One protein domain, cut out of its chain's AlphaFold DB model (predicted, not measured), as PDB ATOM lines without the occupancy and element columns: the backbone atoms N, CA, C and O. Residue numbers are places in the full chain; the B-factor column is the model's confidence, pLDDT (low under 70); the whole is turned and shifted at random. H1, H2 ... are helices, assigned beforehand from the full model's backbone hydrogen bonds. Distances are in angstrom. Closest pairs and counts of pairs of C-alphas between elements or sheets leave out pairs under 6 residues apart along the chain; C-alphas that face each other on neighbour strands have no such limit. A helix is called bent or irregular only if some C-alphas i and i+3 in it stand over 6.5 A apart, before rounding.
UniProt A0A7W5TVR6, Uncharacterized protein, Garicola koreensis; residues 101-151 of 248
ATOM      1  N   GLU A 101     -10.359  49.795 -21.547       78.75
ATOM      2  CA  GLU A 101     -11.441  49.005 -20.951       78.75
ATOM      3  C   GLU A 101     -11.502  47.604 -21.570       78.75
ATOM      4  O   GLU A 101     -11.608  46.614 -20.846       78.75
ATOM      5  N   ASP A 102     -11.288  47.503 -22.883       78.00
ATOM      6  CA  ASP A 102     -11.223  46.229 -23.597       78.00
ATOM      7  C   ASP A 102     -10.024  45.360 -23.205       78.00
ATOM      8  O   ASP A 102     -10.176  44.148 -23.046       78.00
ATOM      9  N   ALA A 103      -8.844  45.950 -22.989       82.06
ATOM     10  CA  ALA A 103      -7.653  45.191 -22.602       82.06
ATOM     11  C   ALA A 103      -7.773  44.646 -21.171       82.06
ATOM     12  O   ALA A 103      -7.411  43.501 -20.897       82.06
ATOM     13  N   ILE A 104      -8.335  45.442 -20.258       83.44
ATOM     14  CA  ILE A 104      -8.600  45.006 -18.882       83.44
ATOM     15  C   ILE A 104      -9.694  43.938 -18.857       83.44
ATOM     16  O   ILE A 104      -9.584  42.967 -18.105       83.44
ATOM     17  N   ARG A 105     -10.738  44.093 -19.678       84.12
ATOM     18  CA  ARG A 105     -11.803  43.097 -19.818       84.12
ATOM     19  C   ARG A 105     -11.254  41.770 -20.334       84.12
ATOM     20  O   ARG A 105     -11.539  40.745 -19.723       84.12
ATOM     21  N   GLY A 106     -10.423  41.794 -21.378       86.50
ATOM     22  CA  GLY A 106      -9.753  40.601 -21.905       86.50
ATOM     23  C   GLY A 106      -8.931  39.886 -20.835       86.50
ATOM     24  O   GLY A 106      -9.136  38.704 -20.589       86.50
ATOM     25  N   PHE A 107      -8.110  40.626 -20.086       87.06
ATOM     26  CA  PHE A 107      -7.293  40.042 -19.019       87.06
ATOM     27  C   PHE A 107      -8.122  39.443 -17.868       87.06
ATOM     28  O   PHE A 107      -7.781  38.396 -17.320       87.06
ATOM     29  N   ARG A 108      -9.240  40.081 -17.491       84.81
ATOM     30  CA  ARG A 108     -10.182  39.537 -16.493       84.81
ATOM     31  C   ARG A 108     -10.881  38.279 -16.996       84.81
ATOM     32  O   ARG A 108     -11.117  37.376 -16.199       84.81
ATOM     33  N   MET A 109     -11.203  38.233 -18.284       85.88
ATOM     34  CA  MET A 109     -11.812  37.072 -18.921       85.88
ATOM     35  C   MET A 109     -10.829  35.899 -18.959       85.88
ATOM     36  O   MET A 109     -11.187  34.808 -18.532       85.88
ATOM     37  N   ASP A 110      -9.573  36.143 -19.333       89.69
ATOM     38  CA  ASP A 110      -8.519  35.123 -19.335       89.69
ATOM     39  C   ASP A 110      -8.271  34.563 -17.926       89.69
ATOM     40  O   ASP A 110      -8.172  33.350 -17.739       89.69
ATOM     41  N   LEU A 111      -8.252  35.425 -16.902       86.19
ATOM     42  CA  LEU A 111      -8.143  35.000 -15.503       86.19
ATOM     43  C   LEU A 111      -9.378  34.236 -15.008       86.19
ATOM     44  O   LEU A 111      -9.237  33.280 -14.244       86.19
ATOM     45  N   GLY A 112     -10.577  34.649 -15.423       84.75
ATOM     46  CA  GLY A 112     -11.830  33.966 -15.103       84.75
ATOM     47  C   GLY A 112     -11.863  32.556 -15.687       84.75
ATOM     48  O   GLY A 112     -12.118  31.596 -14.964       84.75
ATOM     49  N   VAL A 113     -11.478  32.415 -16.955       87.62
ATOM     50  CA  VAL A 113     -11.375  31.120 -17.640       87.62
ATOM     51  C   VAL A 113     -10.274  30.248 -17.028       87.62
ATOM     52  O   VAL A 113     -10.486  29.053 -16.846       87.62
ATOM     53  N   MET A 114      -9.128  30.812 -16.632       88.50
ATOM     54  CA  MET A 114      -8.093  30.046 -15.917       88.50
ATOM     55  C   MET A 114      -8.558  29.558 -14.538       88.50
ATOM     56  O   MET A 114      -8.119  28.499 -14.092       88.50
ATOM     57  N   ARG A 115      -9.415  30.321 -13.847       87.81
ATOM     58  CA  ARG A 115      -9.870  30.001 -12.487       87.81
ATOM     59  C   ARG A 115     -11.066  29.051 -12.462       87.81
ATOM     60  O   ARG A 115     -11.097  28.144 -11.635       87.81
ATOM     61  N   GLU A 116     -12.055  29.290 -13.315       85.19
ATOM     62  CA  GLU A 116     -13.359  28.612 -13.302       85.19
ATOM     63  C   GLU A 116     -13.520  27.629 -14.479       85.19
ATOM     64  O   GLU A 116     -14.468  26.837 -14.521       85.19
ATOM     65  N   GLY A 117     -12.573  27.618 -15.425       81.12
ATOM     66  CA  GLY A 117     -12.580  26.715 -16.572       81.12
ATOM     67  C   GLY A 117     -13.821  26.904 -17.446       81.12
ATOM     68  O   GLY A 117     -14.336  28.007 -17.603       81.12
ATOM     69  N   THR A 118     -14.348  25.811 -17.997       82.19
ATOM     70  CA  THR A 118     -15.548  25.814 -18.858       82.19
ATOM     71  C   THR A 118     -16.825  26.293 -18.150       82.19
ATOM     72  O   THR A 118     -17.816  26.566 -18.818       82.19
ATOM     73  N   SER A 119     -16.828  26.405 -16.815       82.88
ATOM     74  CA  SER A 119     -17.987  26.905 -16.056       82.88
ATOM     75  C   SER A 119     -18.059  28.433 -15.963       82.88
ATOM     76  O   SER A 119     -19.065  28.966 -15.501       82.88
ATOM     77  N   PHE A 120     -17.019  29.133 -16.428       81.81
ATOM     78  CA  PHE A 120     -16.964  30.586 -16.418       81.81
ATOM     79  C   PHE A 120     -18.013  31.196 -17.363       81.81
ATOM     80  O   PHE A 120     -17.957  30.995 -18.578       81.81
ATOM     81  N   ASP A 121     -18.945  31.983 -16.817       82.88
ATOM     82  CA  ASP A 121     -19.917  32.744 -17.610       82.88
ATOM     83  C   ASP A 121     -19.422  34.189 -17.829       82.88
ATOM     84  O   ASP A 121     -19.425  34.987 -16.882       82.88
ATOM     85  N   PRO A 122     -19.053  34.582 -19.063       77.81
ATOM     86  CA  PRO A 122     -18.572  35.931 -19.359       77.81
ATOM     87  C   PRO A 122     -19.606  37.026 -19.055       77.81
ATOM     88  O   PRO A 122     -19.227  38.141 -18.703       77.81
ATOM     89  N   ARG A 123     -20.911  36.713 -19.080       82.81
ATOM     90  CA  ARG A 123     -21.981  37.685 -18.775       82.81
ATOM     91  C   ARG A 123     -22.042  38.086 -17.301       82.81
ATOM     92  O   ARG A 123     -22.737  39.038 -16.945       82.81
ATOM     93  N   SER A 124     -21.377  37.345 -16.417       80.75
ATOM     94  CA  SER A 124     -21.296  37.689 -14.994       80.75
ATOM     95  C   SER A 124     -20.410  38.918 -14.746       80.75
ATOM     96  O   SER A 124     -20.718  39.720 -13.863       80.75
ATOM     97  N   LEU A 125     -19.364  39.111 -15.560       77.38
ATOM     98  CA  LEU A 125     -18.478  40.273 -15.474       77.38
ATOM     99  C   LEU A 125     -19.182  41.552 -15.926       77.38
ATOM    100  O   LEU A 125     -19.092  42.562 -15.231       77.38
ATOM    101  N   ASP A 126     -19.920  41.483 -17.036       82.44
ATOM    102  CA  ASP A 126     -20.642  42.632 -17.589       82.44
ATOM    103  C   ASP A 126     -21.717  43.129 -16.607       82.44
ATOM    104  O   ASP A 126     -21.762  44.317 -16.292       82.44
ATOM    105  N   ARG A 127     -22.495  42.216 -16.000       83.31
ATOM    106  CA  ARG A 127     -23.486  42.563 -14.962       83.31
ATOM    107  C   ARG A 127     -22.857  43.205 -13.724       83.31
ATOM    108  O   ARG A 127     -23.427  44.130 -13.152       83.31
ATOM    109  N   ALA A 128     -21.694  42.719 -13.289       82.69
ATOM    110  CA  ALA A 128     -20.990  43.290 -12.142       82.69
ATOM    111  C   ALA A 128     -20.440  44.696 -12.446       82.69
ATOM    112  O   ALA A 128     -20.466  45.579 -11.582       82.69
ATOM    113  N   ASP A 129     -19.955  44.919 -13.670       82.81
ATOM    114  CA  ASP A 129     -19.448  46.215 -14.112       82.81
ATOM    115  C   ASP A 129     -20.591  47.232 -14.311       82.81
ATOM    116  O   ASP A 129     -20.443  48.392 -13.914       82.81
ATOM    117  N   GLU A 130     -21.748  46.803 -14.827       83.75
ATOM    118  CA  GLU A 130     -22.984  47.599 -14.913       83.75
ATOM    119  C   GLU A 130     -23.492  48.016 -13.528       83.75
ATOM    120  O   GLU A 130     -23.620  49.213 -13.266       83.75
ATOM    121  N   GLN A 131     -23.647  47.074 -12.590       86.69
ATOM    122  CA  GLN A 131     -24.064  47.375 -11.211       86.69
ATOM    123  C   GLN A 131     -23.131  48.381 -10.529       86.69
ATOM    124  O   GLN A 131     -23.563  49.272  -9.798       86.69
ATOM    125  N   LYS A 132     -21.821  48.269 -10.774       83.56
ATOM    126  CA  LYS A 132     -20.832  49.197 -10.218       83.56
ATOM    127  C   LYS A 132     -20.925  50.590 -10.844       83.56
ATOM    128  O   LYS A 132     -20.649  51.580 -10.159       83.56
ATOM    129  N   ARG A 133     -21.273  50.688 -12.131       85.31
ATOM    130  CA  ARG A 133     -21.523  51.963 -12.821       85.31
ATOM    131  C   ARG A 133     -22.790  52.624 -12.291       85.31
ATOM    132  O   ARG A 133     -22.717  53.787 -11.904       85.31
ATOM    133  N   GLU A 134     -23.877  51.870 -12.178       88.75
ATOM    134  CA  GLU A 134     -25.155  52.327 -11.625       88.75
ATOM    135  C   GLU A 134     -24.996  52.807 -10.180       88.75
ATOM    136  O   GLU A 134     -25.289  53.964  -9.887       88.75
ATOM    137  N   ALA A 135     -24.384  52.006  -9.303       89.81
ATOM    138  CA  ALA A 135     -24.127  52.394  -7.915       89.81
ATOM    139  C   ALA A 135     -23.263  53.665  -7.805       89.81
ATOM    140  O   ALA A 135     -23.463  54.494  -6.917       89.81
ATOM    141  N   LYS A 136     -22.296  53.855  -8.715       88.94
ATOM    142  CA  LYS A 136     -21.455  55.062  -8.750       88.94
ATOM    143  C   LYS A 136     -22.221  56.283  -9.261       88.94
ATOM    144  O   LYS A 136     -21.954  57.395  -8.802       88.94
ATOM    145  N   GLU A 137     -23.133  56.109 -10.212       90.06
ATOM    146  CA  GLU A 137     -24.019  57.175 -10.680       90.06
ATOM    147  C   GLU A 137     -25.041  57.568  -9.620       90.06
ATOM    148  O   GLU A 137     -25.212  58.758  -9.367       90.06
ATOM    149  N   GLU A 138     -25.666  56.598  -8.960       90.31
ATOM    150  CA  GLU A 138     -26.587  56.826  -7.851       90.31
ATOM    151  C   GLU A 138     -25.889  57.520  -6.687       90.31
ATOM    152  O   GLU A 138     -26.380  58.544  -6.220       90.31
ATOM    153  N   ALA A 139     -24.699  57.063  -6.284       89.81
ATOM    154  CA  ALA A 139     -23.908  57.728  -5.250       89.81
ATOM    155  C   ALA A 139     -23.579  59.183  -5.628       89.81
ATOM    156  O   ALA A 139     -23.740  60.088  -4.814       89.81
ATOM    157  N   LYS A 140     -23.195  59.449  -6.886       90.31
ATOM    158  CA  LYS A 140     -22.962  60.823  -7.369       90.31
ATOM    159  C   LYS A 140     -24.233  61.670  -7.387       90.31
ATOM    160  O   LYS A 140     -24.167  62.861  -7.085       90.31
ATOM    161  N   ARG A 141     -25.377  61.091  -7.769       87.75
ATOM    162  CA  ARG A 141     -26.685  61.767  -7.770       87.75
ATOM    163  C   ARG A 141     -27.107  62.104  -6.343       87.75
ATOM    164  O   ARG A 141     -27.485  63.246  -6.103       87.75
ATOM    165  N   GLN A 142     -26.952  61.167  -5.412       87.06
ATOM    166  CA  GLN A 142     -27.227  61.358  -3.988       87.06
ATOM    167  C   GLN A 142     -26.311  62.423  -3.380       87.06
ATOM    168  O   GLN A 142     -26.811  63.343  -2.747       87.06
ATOM    169  N   GLU A 143     -25.001  62.391  -3.643       87.19
ATOM    170  CA  GLU A 143     -24.076  63.443  -3.194       87.19
ATOM    171  C   GLU A 143     -24.419  64.819  -3.788       87.19
ATOM    172  O   GLU A 143     -24.325  65.837  -3.103       87.19
ATOM    173  N   ALA A 144     -24.811  64.882  -5.065       87.88
ATOM    174  CA  ALA A 144     -25.207  66.131  -5.710       87.88
ATOM    175  C   ALA A 144     -26.539  66.667  -5.166       87.88
ATOM    176  O   ALA A 144     -26.699  67.879  -5.017       87.88
ATOM    177  N   GLU A 145     -27.495  65.788  -4.864       84.88
ATOM    178  CA  GLU A 145     -28.778  66.156  -4.270       84.88
ATOM    179  C   GLU A 145     -28.622  66.559  -2.801       84.88
ATOM    180  O   GLU A 145     -29.211  67.552  -2.383       84.88
ATOM    181  N   GLN A 146     -27.762  65.871  -2.050       80.81
ATOM    182  CA  GLN A 146     -27.387  66.230  -0.685       80.81
ATOM    183  C   GLN A 146     -26.742  67.617  -0.653       80.81
ATOM    184  O   GLN A 146     -27.255  68.501   0.021       80.81
ATOM    185  N   LYS A 147     -25.746  67.886  -1.511       83.00
ATOM    186  CA  LYS A 147     -25.149  69.230  -1.649       83.00
ATOM    187  C   LYS A 147     -26.177  70.309  -2.004       83.00
ATOM    188  O   LYS A 147     -26.069  71.439  -1.536       83.00
ATOM    189  N   LYS A 148     -27.186  69.984  -2.822       81.94
ATOM    190  CA  LYS A 148     -28.282  70.908  -3.160       81.94
ATOM    191  C   LYS A 148     -29.249  71.130  -1.993       81.94
ATOM    192  O   LYS A 148     -29.720  72.250  -1.825       81.94
ATOM    193  N   ARG A 149     -29.561  70.097  -1.204       75.06
ATOM    194  CA  ARG A 149     -30.408  70.188   0.000       75.06
ATOM    195  C   ARG A 149     -29.714  70.983   1.103       75.06
ATOM    196  O   ARG A 149     -30.334  71.874   1.685       75.06
ATOM    197  N   ASP A 150     -28.424  70.734   1.297       71.56
ATOM    198  CA  ASP A 150     -27.569  71.465   2.230       71.56
ATOM    199  C   ASP A 150     -27.486  72.953   1.837       71.56
ATOM    200  O   ASP A 150     -27.616  73.824   2.690       71.56
ATOM    201  N   ALA A 151     -27.399  73.265   0.535       70.56
ATOM    202  CA  ALA A 151     -27.405  74.642   0.029       70.56
ATOM    203  C   ALA A 151     -28.783  75.344   0.061       70.56
ATOM    204  O   ALA A 151     -28.838  76.573   0.071       70.56
TER     205      ALA A 151
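AT A GLANCE: This is residues 101 to 151 of the 248 residues of an uncharacterized protein of Garicola koreensis (UniProt A0A7W5TVR6). Two helices of unequal length make an open, lopsided V: the shorter, H1, leads to the corner, and the chain folds back there through a tight link into the long, straight H2. The arms are near each other but without close contact, and most of H2, residues 127 to 151, sticks out as a free arm that makes most of the length. The printed part has 51 residues, with two named helices in the order H1, H2 and no named strand; the class is all helix. The whole is extended, with a radius of gyration of the C-alphas of 16.6 A and spans of 53 by 20 by 13 A.

IN THESE COORDINATES: H1 is residues 101 to 119, 23.6 A from first to last C-alpha, beginning with C-alpha 101 at (-11.441, 49.005, -20.951). It has a kink of 68 degrees near residue 113 and is irregular: C-alphas 115 and 118 are 9.5 A apart. H2 is residues 123 to 151, 41.8 A long, from C-alpha 123 at (-21.981, 37.685, -18.775) to C-alpha 151 at (-27.405, 74.642, 0.029).

HOW THE PARTS SIT: H1 and H2 are near each other, with 5 pairs of C-alphas within 10 A and the closest pair at 8.2 A. Residues 114 to 119 of H1 stand free, and so do residues 127 to 151 of H2. Every O i to N i+4 pair of H2 is within hydrogen-bond range, and in H1 13 of 15 are.

THE WHOLE: The outline is a rod. The two C-alphas farthest apart, those of Thr 118 and Ala 151, are 53.7 A apart. The printed part has no cut, and the link from H1 to H2, 3 residues, is tight. The mean pLDDT of the printed part is 84.0, and no printed residue is under 70.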